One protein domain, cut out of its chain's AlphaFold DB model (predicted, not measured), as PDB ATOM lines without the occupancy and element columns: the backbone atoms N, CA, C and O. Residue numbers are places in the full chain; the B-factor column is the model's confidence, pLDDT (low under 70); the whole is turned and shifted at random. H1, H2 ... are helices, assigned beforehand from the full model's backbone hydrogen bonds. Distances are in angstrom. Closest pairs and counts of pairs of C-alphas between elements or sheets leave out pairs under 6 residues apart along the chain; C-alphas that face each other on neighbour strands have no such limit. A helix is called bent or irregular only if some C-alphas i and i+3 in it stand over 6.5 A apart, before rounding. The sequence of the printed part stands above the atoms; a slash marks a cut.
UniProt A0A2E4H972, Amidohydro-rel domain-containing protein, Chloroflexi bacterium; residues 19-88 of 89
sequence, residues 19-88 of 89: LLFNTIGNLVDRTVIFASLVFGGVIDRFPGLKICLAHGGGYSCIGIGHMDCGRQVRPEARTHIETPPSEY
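What this domain is: This is residues 19 to 88 of the 89 residues of the protein "Amidohydro-rel domain-containing protein" of Chloroflexi bacterium (UniProt A0A2E4H972). One long helix, H1, is joined near its middle by a second helix, H3, which opens away from it as the shorter arm of a lopsided V, with the short helix H5 set between the arms. H2 follows the end of H1, a wide loop of residues 46 to 59 leads back from H2 to the start of H3, and the short H4 turns back from the far end of H3. The printed part has 70 residues with five named helices, H1 to H5 in that order along the chain, and no named strand; its class is all helix. It is compact, with a radius of gyration of the C-alphas of 12.4 A, and flat, spanning 38 by 29 by 16 A.

Where its parts are: H1, the longest helix, holds residues 20 to 39 and measures 27.0 A from C-alpha 20 at (137.622, 179.660, 108.691) to C-alpha 39 at (127.239, 155.981, 116.344). It is irregular, but only just: C-alphas 23 and 26 are 6.7 A apart. H3, residues 60 to 73, is 18.7 A long and irregular, with C-alphas 62 and 65 standing 7.7 A apart. Three helices have four residues each: H2, residues 42 to 45, 5.2 A; H4, residues 75 to 78, 5.4 A; and H5, residues 85 to 88, 5.7 A, ending with C-alpha 88 at (130.774, 158.803, 125.846).

How they stand to each other: H3 is the hub, touching three other helices. It touches H1, whose residues 30 to 35 alone take part; the closest C-alphas, of Thr 31 and Ser 60, are 4.9 A apart. The two run the same way at a steep tilt of 44 degrees. H5 touches H3, with the C-alphas of Asp 68 and Pro 85 closest at 5.7 A. H5 also touches residues 35 to 39 of H1, closest at Val 38 and Pro 85, whose C-alphas are 6.4 A apart. H3 and H4 touch only at the corner by their link; the closest C-alphas are those of Arg 71 and Ala 77, 4.8 A apart. H1 and H2 are close but not clearly touching, with the C-alphas of Leu 37 and Ile 43 closest at 6.3 A. H2 and H5 are only just apart, at 8.1 A. Of the O i to N i+4 pairs, 14 of 16 in H1 and 8 of 10 in H3 are within hydrogen-bond range; H2, H4 and H5 are too short for such a pair.

The domain as a whole: The two C-alphas farthest apart, those of Leu 19 and Glu 82, are 38.3 A apart. The printed part has no cut. The link from H2 to H3, 14 residues, is long. Mean pLDDT of the printed part is 95.9, and no printed residue is under 70.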
ATOM      1  N   LEU A  19     140.574 182.604 107.939       93.56
ATOM      2  CA  LEU A  19     141.064 181.414 108.648       93.56
ATOM      3  C   LEU A  19     139.937 180.430 109.040       93.56
ATOM      4  O   LEU A  19     140.106 179.612 109.948       93.56
ATOM      5  N   LEU A  20     138.790 180.475 108.347       95.00
ATOM      6  CA  LEU A  20     137.622 179.660 108.691       95.00
ATOM      7  C   LEU A  20     137.879 178.154 108.551       95.00
ATOM      8  O   LEU A  20     137.250 177.361 109.251       95.00
ATOM      9  N   PHE A  21     138.841 177.741 107.720       93.44
ATOM     10  CA  PHE A  21     139.267 176.341 107.675       93.44
ATOM     11  C   PHE A  21     139.752 175.844 109.048       93.44
ATOM     12  O   PHE A  21     139.482 174.705 109.411       93.44
ATOM     13  N   ASN A  22     140.431 176.690 109.833       92.25
ATOM     14  CA  ASN A  22     140.990 176.293 111.124       92.25
ATOM     15  C   ASN A  22     140.024 176.545 112.284       92.25
ATOM     16  O   ASN A  22     139.974 175.755 113.222       92.25
ATOM     17  N   THR A  23     139.274 177.649 112.231       93.06
ATOM     18  CA  THR A  23     138.365 178.060 113.312       93.06
ATOM     19  C   THR A  23     136.973 177.443 113.210       93.06
ATOM     20  O   THR A  23     136.231 177.510 114.184       93.06
ATOM     21  N   ILE A  24     136.615 176.846 112.067       94.88
ATOM     22  CA  ILE A  24     135.345 176.135 111.864       94.88
ATOM     23  C   ILE A  24     135.599 174.741 111.301       94.88
ATOM     24  O   ILE A  24     135.299 173.766 111.979       94.88
ATOM     25  N   GLY A  25     136.153 174.637 110.087       95.00
ATOM     26  CA  GLY A  25     136.210 173.369 109.339       95.00
ATOM     27  C   GLY A  25     136.862 172.243 110.137       95.00
ATOM     28  O   GLY A  25     136.229 171.248 110.479       95.00
ATOM     29  N   ASN A  26     138.079 172.511 110.589       94.19
ATOM     30  CA  ASN A  26     138.838 171.663 111.487       94.19
ATOM     31  C   ASN A  26     138.014 171.205 112.717       94.19
ATOM     32  O   ASN A  26     137.989 170.019 113.047       94.19
ATOM     33  N   LEU A  27     137.306 172.104 113.408       95.25
ATOM     34  CA  LEU A  27     136.487 171.725 114.571       95.25
ATOM     35  C   LEU A  27     135.309 170.822 114.178       95.25
ATOM     36  O   LEU A  27     135.008 169.882 114.914       95.25
ATOM     37  N   VAL A  28     134.688 171.053 113.016       95.06
ATOM     38  CA  VAL A  28     133.640 170.169 112.484       95.06
ATOM     39  C   VAL A  28     134.184 168.761 112.259       95.06
ATOM     40  O   VAL A  28     133.521 167.801 112.651       95.06
ATOM     41  N   ASP A  29     135.404 168.611 111.734       94.25
ATOM     42  CA  ASP A  29     136.003 167.286 111.528       94.25
ATOM     43  C   ASP A  29     136.077 166.480 112.819       94.25
ATOM     44  O   ASP A  29     135.756 165.293 112.844       94.25
ATOM     45  N   ARG A  30     136.461 167.127 113.924       94.31
ATOM     46  CA  ARG A  30     136.570 166.454 115.223       94.31
ATOM     47  C   ARG A  30     135.204 165.994 115.711       94.31
ATOM     48  O   ARG A  30     135.093 164.889 116.235       94.31
ATOM     49  N   THR A  31     134.173 166.800 115.481       96.62
ATOM     50  CA  THR A  31     132.787 166.437 115.792       96.62
ATOM     51  C   THR A  31     132.294 165.264 114.958       96.62
ATOM     52  O   THR A  31     131.655 164.365 115.500       96.62
ATOM     53  N   VAL A  32     132.635 165.215 113.668       96.06
ATOM     54  CA  VAL A  32     132.287 164.083 112.797       96.06
ATOM     55  C   VAL A  32     133.031 162.818 113.217       96.06
ATOM     56  O   VAL A  32     132.420 161.755 113.269       96.06
ATOM     57  N   ILE A  33     134.314 162.913 113.574       95.44
ATOM     58  CA  ILE A  33     135.099 161.771 114.065       95.44
ATOM     59  C   ILE A  33     134.494 161.220 115.359       95.44
ATOM     60  O   ILE A  33     134.260 160.016 115.444       95.44
ATOM     61  N   PHE A  34     134.191 162.082 116.336       96.75
ATOM     62  CA  PHE A  34     133.510 161.684 117.572       96.75
ATOM     63  C   PHE A  34     132.198 160.956 117.274       96.75
ATOM     64  O   PHE A  34     132.021 159.807 117.678       96.75
ATOM     65  N   ALA A  35     131.313 161.594 116.504       97.12
ATOM     66  CA  ALA A  35     130.015 161.033 116.153       97.12
ATOM     67  C   ALA A  35     130.160 159.690 115.422       97.12
ATOM     68  O   ALA A  35     129.423 158.755 115.712       97.12
ATOM     69  N   SER A  36     131.137 159.557 114.524       96.44
ATOM     70  CA  SER A  36     131.380 158.313 113.778       96.44
ATOM     71  C   SER A  36     131.858 157.177 114.684       96.44
ATOM     72  O   SER A  36     131.445 156.032 114.509       96.44
ATOM     73  N   LEU A  37     132.709 157.476 115.670       97.00
ATOM     74  CA  LEU A  37     133.185 156.492 116.645       97.00
ATOM     75  C   LEU A  37     132.060 156.032 117.581       97.00
ATOM     76  O   LEU A  37     131.961 154.837 117.866       97.00
ATOM     77  N   VAL A  38     131.214 156.968 118.017       97.44
ATOM     78  CA  VAL A  38     130.055 156.707 118.878       97.44
ATOM     79  C   VAL A  38     128.972 155.967 118.100       97.44
ATOM     80  O   VAL A  38     128.762 154.788 118.343       97.44
ATOM     81  N   PHE A  39     128.342 156.589 117.101       98.06
ATOM     82  CA  PHE A  39     127.239 155.981 116.344       98.06
ATOM     83  C   PHE A  39     127.649 154.744 115.546       98.06
ATOM     84  O   PHE A  39     126.804 153.906 115.245       98.06
ATOM     85  N   GLY A  40     128.935 154.594 115.220       97.62
ATOM     86  CA  GLY A  40     129.473 153.371 114.634       97.62
ATOM     87  C   GLY A  40     129.659 152.226 115.635       97.62
ATOM     88  O   GLY A  40     130.075 151.140 115.223       97.62
ATOM     89  N   GLY A  41     129.411 152.439 116.933       97.25
ATOM     90  CA  GLY A  41     129.598 151.466 118.016       97.25
ATOM     91  C   GLY A  41     131.059 151.062 118.229       97.25
ATOM     92  O   GLY A  41     131.341 149.959 118.695       97.25
ATOM     93  N   VAL A  42     132.020 151.892 117.808       97.44
ATOM     94  CA  VAL A  42     133.450 151.559 117.903       97.44
ATOM     95  C   VAL A  42     133.886 151.550 119.361       97.44
ATOM     96  O   VAL A  42     134.604 150.644 119.771       97.44
ATOM     97  N   ILE A  43     133.434 152.531 120.143       95.94
ATOM     98  CA  ILE A  43     133.804 152.643 121.557       95.94
ATOM     99  C   ILE A  43     133.266 151.437 122.346       95.94
ATOM    100  O   ILE A  43     134.025 150.821 123.092       95.94
ATOM    101  N   ASP A  44     132.026 151.014 122.077       95.94
ATOM    102  CA  ASP A  44     131.413 149.832 122.706       95.94
ATOM    103  C   ASP A  44     132.146 148.532 122.358       95.94
ATOM    104  O   ASP A  44     132.369 147.680 123.218       95.94
ATOM    105  N   ARG A  45     132.565 148.369 121.094       97.12
ATOM    106  CA  ARG A  45     133.314 147.179 120.654       97.12
ATOM    107  C   ARG A  45     134.724 147.104 121.241       97.12
ATOM    108  O   ARG A  45     135.289 146.013 121.304       97.12
ATOM    109  N   PHE A  46     135.302 148.232 121.650       96.75
ATOM    110  CA  PHE A  46     136.672 148.313 122.149       96.75
ATOM    111  C   PHE A  46     136.735 149.099 123.471       96.75
ATOM    112  O   PHE A  46     137.308 150.186 123.502       96.75
ATOM    113  N   PRO A  47     136.245 148.549 124.598       94.06
ATOM    114  CA  PRO A  47     136.137 149.283 125.868       94.06
ATOM    115  C   PRO A  47     137.485 149.728 126.468       94.06
ATOM    116  O   PRO A  47     137.539 150.616 127.312       94.06
ATOM    117  N   GLY A  48     138.605 149.139 126.033       95.44
ATOM    118  CA  GLY A  48     139.953 149.587 126.408       95.44
ATOM    119  C   GLY A  48     140.480 150.774 125.586       95.44
ATOM    120  O   GLY A  48     141.550 151.309 125.893       95.44
ATOM    121  N   LEU A  49     139.775 151.180 124.527       95.38
ATOM    122  CA  LEU A  49     140.202 152.238 123.620       95.38
ATOM    123  C   LEU A  49     139.984 153.612 124.260       95.38
ATOM    124  O   LEU A  49     138.877 154.134 124.314       95.38
ATOM    125  N   LYS A  50     141.078 154.245 124.683       94.62
ATOM    126  CA  LYS A  50     141.065 155.638 125.150       94.62
ATOM    127  C   LYS A  50     141.306 156.581 123.982       94.62
ATOM    128  O   LYS A  50     142.358 156.495 123.338       94.62
ATOM    129  N   ILE A  51     140.374 157.489 123.719       94.81
ATOM    130  CA  ILE A  51     140.448 158.453 122.616       94.81
ATOM    131  C   ILE A  51     140.576 159.857 123.198       94.81
ATOM    132  O   ILE A  51     139.884 160.210 124.142       94.81
ATOM    133  N   CYS A  52     141.481 160.656 122.642       95.81
ATOM    134  CA  CYS A  52     141.604 162.069 122.959       95.81
ATOM    135  C   CYS A  52     141.550 162.854 121.653       95.81
ATOM    136  O   CYS A  52     142.415 162.692 120.791       95.81
ATOM    137  N   LEU A  53     140.514 163.675 121.501       95.94
ATOM    138  CA  LEU A  53     140.357 164.565 120.359       95.94
ATOM    139  C   LEU A  53     140.947 165.930 120.715       95.94
ATOM    140  O   LEU A  53     140.517 166.571 121.676       95.94
ATOM    141  N   ALA A  54     141.930 166.385 119.943       94.38
ATOM    142  CA  ALA A  54     142.536 167.695 120.136       94.38
ATOM    143  C   ALA A  54     141.510 168.833 119.996       94.38
ATOM    144  O   ALA A  54     140.440 168.666 119.404       94.38
ATOM    145  N   HIS A  55     141.870 170.019 120.501       94.75
ATOM    146  CA  HIS A  55     141.040 171.232 120.412       94.75
ATOM    147  C   HIS A  55     139.639 171.035 121.014       94.75
ATOM    148  O   HIS A  55     138.641 171.470 120.444       94.75
ATOM    149  N   GLY A  56     139.568 170.314 122.138       93.44
ATOM    150  CA  GLY A  56     138.328 170.064 122.880       93.44
ATOM    151  C   GLY A  56     137.330 169.142 122.173       93.44
ATOM    152  O   GLY A  56     136.156 169.142 122.525       93.44
ATOM    153  N   GLY A  57     137.761 168.392 121.153       95.38
ATOM    154  CA  GLY A  57     136.852 167.563 120.363       95.38
ATOM    155  C   GLY A  57     135.943 168.359 119.430       95.38
ATOM    156  O   GLY A  57     134.899 167.854 119.013       95.38
ATOM    157  N   GLY A  58     136.326 169.585 119.068       95.75
ATOM    158  CA  GLY A  58     135.532 170.405 118.163       95.75
ATOM    159  C   GLY A  58     134.266 170.925 118.835       95.75
ATOM    160  O   GLY A  58     134.289 171.402 119.965       95.75
ATOM    161  N   TYR A  59     133.140 170.795 118.146       96.50
ATOM    162  CA  TYR A  59     131.822 171.144 118.671       96.50
ATOM    163  C   TYR A  59     131.119 169.986 119.388       96.50
ATOM    164  O   TYR A  59     129.941 170.119 119.703       96.50
ATOM    165  N   SER A  60     131.800 168.865 119.662       97.06
ATOM    166  CA  SER A  60     131.156 167.660 120.217       97.06
ATOM    167  C   SER A  60     130.445 167.945 121.538       97.06
ATOM    168  O   SER A  60     129.261 167.652 121.654       97.06
ATOM    169  N   CYS A  61     131.115 168.609 122.485       95.31
ATOM    170  CA  CYS A  61     130.517 168.947 123.780       95.31
ATOM    171  C   CYS A  61     129.332 169.915 123.651       95.31
ATOM    172  O   CYS A  61     128.336 169.769 124.351       95.31
ATOM    173  N   ILE A  62     129.416 170.896 122.744       96.50
ATOM    174  CA  ILE A  62     128.346 171.885 122.532       96.50
ATOM    175  C   ILE A  62     127.142 171.241 121.828       96.50
ATOM    176  O   ILE A  62     125.996 171.517 122.166       96.50
ATOM    177  N   GLY A  63     127.397 170.371 120.850       96.81
ATOM    178  CA  GLY A  63     126.382 169.701 120.044       96.81
ATOM    179  C   GLY A  63     125.835 168.410 120.650       96.81
ATOM    180  O   GLY A  63     124.992 167.772 120.023       96.81
ATOM    181  N   ILE A  64     126.281 168.000 121.841       98.00
ATOM    182  CA  ILE A  64     125.999 166.655 122.356       98.00
ATOM    183  C   ILE A  64     124.502 166.386 122.548       98.00
ATOM    184  O   ILE A  64     124.000 165.345 122.133       98.00
ATOM    185  N   GLY A  65     123.747 167.370 123.045       98.00
ATOM    186  CA  GLY A  65     122.294 167.246 123.197       98.00
ATOM    187  C   GLY A  65     121.558 167.096 121.859       98.00
ATOM    188  O   GLY A  65     120.512 166.451 121.790       98.00
ATOM    189  N   HIS A  66     122.117 167.632 120.766       97.50
ATOM    190  CA  HIS A  66     121.565 167.420 119.425       97.50
ATOM    191  C   HIS A  66     121.796 165.977 118.963       97.50
ATOM    192  O   HIS A  66     120.920 165.403 118.316       97.50
ATOM    193  N   MET A  67     122.941 165.381 119.306       98.06
ATOM    194  CA  MET A  67     123.234 163.977 119.002       98.06
ATOM    195  C   MET A  67     122.324 163.035 119.796       98.06
ATOM    196  O   MET A  67     121.767 162.104 119.214       98.06
ATOM    197  N   ASP A  68     122.096 163.314 121.082       98.25
ATOM    198  CA  ASP A  68     121.151 162.561 121.916       98.25
ATOM    199  C   ASP A  68     119.729 162.621 121.348       98.25
ATOM    200  O   ASP A  68     119.083 161.587 121.173       98.25
ATOM    201  N   CYS A  69     119.254 163.818 120.988       97.75
ATOM    202  CA  CYS A  69     117.963 163.993 120.327       97.75
ATOM    203  C   CYS A  69     117.913 163.214 119.003       97.75
ATOM    204  O   CYS A  69     116.961 162.476 118.758       97.75
ATOM    205  N   GLY A  70     118.968 163.297 118.184       96.62
ATOM    206  CA  GLY A  70     119.114 162.528 116.948       96.62
ATOM    207  C   GLY A  70     118.949 161.026 117.176       96.62
ATOM    208  O   GLY A  70     118.133 160.397 116.505       96.62
ATOM    209  N   ARG A  71     119.626 160.469 118.188       97.12
ATOM    210  CA  ARG A  71     119.447 159.076 118.618       97.12
ATOM    211  C   ARG A  71     118.009 158.788 119.044       97.12
ATOM    212  O   ARG A  71     117.464 157.738 118.713       97.12
ATOM    213  N   GLN A  72     117.372 159.691 119.782       96.88
ATOM    214  CA  GLN A  72     115.992 159.515 120.233       96.88
ATOM    215  C   GLN A  72     114.982 159.540 119.080       96.88
ATOM    216  O   GLN A  72     114.001 158.807 119.145       96.88
ATOM    217  N   VAL A  73     115.194 160.315 118.017       97.31
ATOM    218  CA  VAL A  73     114.187 160.450 116.949       97.31
ATOM    219  C   VAL A  73     114.503 159.661 115.678       97.31
ATOM    220  O   VAL A  73     113.604 159.447 114.864       97.31
ATOM    221  N   ARG A  74     115.748 159.204 115.478       96.38
ATOM    222  CA  ARG A  74     116.171 158.449 114.287       96.38
ATOM    223  C   ARG A  74     116.550 157.004 114.635       96.38
ATOM    224  O   ARG A  74     117.524 156.797 115.356       96.38
ATOM    225  N   PRO A  75     115.850 155.990 114.087       95.00
ATOM    226  CA  PRO A  75     116.199 154.585 114.305       95.00
ATOM    227  C   PRO A  75     117.622 154.214 113.862       95.00
ATOM    228  O   PRO A  75     118.288 153.458 114.562       95.00
ATOM    229  N   GLU A  76     118.115 154.779 112.754       95.38
ATOM    230  CA  GLU A  76     119.481 154.539 112.247       95.38
ATOM    231  C   GLU A  76     120.574 154.950 113.248       95.38
ATOM    232  O   GLU A  76     121.600 154.292 113.380       95.38
ATOM    233  N   ALA A  77     120.322 155.998 114.036       95.19
ATOM    234  CA  ALA A  77     121.244 156.482 115.056       95.19
ATOM    235  C   ALA A  77     121.266 155.593 116.318       95.19
ATOM    236  O   ALA A  77     122.038 155.845 117.240       95.19
ATOM    237  N   ARG A  78     120.427 154.548 116.379       94.94
ATOM    238  CA  ARG A  78     120.412 153.536 117.449       94.94
ATOM    239  C   ARG A  78     120.993 152.196 117.006       94.94
ATOM    240  O   ARG A  78     121.111 151.299 117.830       94.94
ATOM    241  N   THR A  79     121.332 152.035 115.726       96.25
ATOM    242  CA  THR A  79     121.669 150.727 115.139       96.25
ATOM    243  C   THR A  79     122.860 150.046 115.814       96.25
ATOM    244  O   THR A  79     122.897 148.819 115.870       96.25
ATOM    245  N   HIS A  80     123.815 150.814 116.342       96.88
ATOM    246  CA  HIS A  80     125.028 150.267 116.955       96.88
ATOM    247  C   HIS A  80     125.264 150.697 118.405       96.88
ATOM    248  O   HIS A  80     126.290 150.308 118.953       96.88
ATOM    249  N   ILE A  81     124.362 151.488 119.003       96.06
ATOM    250  CA  ILE A  81     124.540 152.031 120.358       96.06
ATOM    251  C   ILE A  81     123.254 152.001 121.187       96.06
ATOM    252  O   ILE A  81     122.179 152.445 120.758       96.06
ATOM    253  N   GLU A  82     123.376 151.540 122.430       92.44
ATOM    254  CA  GLU A  82     122.278 151.494 123.404       92.44
ATOM    255  C   GLU A  82     122.253 152.711 124.335       92.44
ATOM    256  O   GLU A  82     121.169 153.164 124.721       92.44
ATOM    257  N   THR A  83     123.412 153.291 124.628       95.12
ATOM    258  CA  THR A  83     123.547 154.463 125.493       95.12
ATOM    259  C   THR A  83     123.453 155.773 124.695       95.12
ATOM    260  O   THR A  83     123.664 155.799 123.475       95.12
ATOM    261  N   PRO A  84     123.054 156.882 125.339       97.25
ATOM    262  CA  PRO A  84     123.114 158.210 124.739       97.25
ATOM    263  C   PRO A  84     124.557 158.606 124.371       97.25
ATOM    264  O   PRO A  84     125.465 158.362 125.165       97.25
ATOM    265  N   PRO A  85     124.786 159.266 123.217       97.81
ATOM    266  CA  PRO A  85     126.082 159.842 122.858       97.81
ATOM    267  C   PRO A  85     126.750 160.670 123.963       97.81
ATOM    268  O   PRO A  85     127.974 160.654 124.073       97.81
ATOM    269  N   SER A  86     125.971 161.369 124.793       97.75
ATOM    270  CA  SER A  86     126.491 162.133 125.933       97.75
ATOM    271  C   SER A  86     127.219 161.313 126.995       97.75
ATOM    272  O   SER A  86     128.087 161.866 127.667       97.75
ATOM    273  N   GLU A  87     126.949 160.013 127.120       96.88
ATOM    274  CA  GLU A  87     127.637 159.141 128.083       96.88
ATOM    275  C   GLU A  87     129.049 158.724 127.629       96.88
ATOM    276  O   GLU A  87     129.783 158.096 128.387       96.88
ATOM    277  N   TYR A  88     129.450 159.093 126.408       95.06
ATOM    278  CA  TYR A  88     130.774 158.803 125.846       95.06
ATOM    279  C   TYR A  88     131.790 159.951 125.997       95.06
ATOM    280  O   TYR A  88     132.894 159.849 125.452       95.06
TER     281      TYR A  88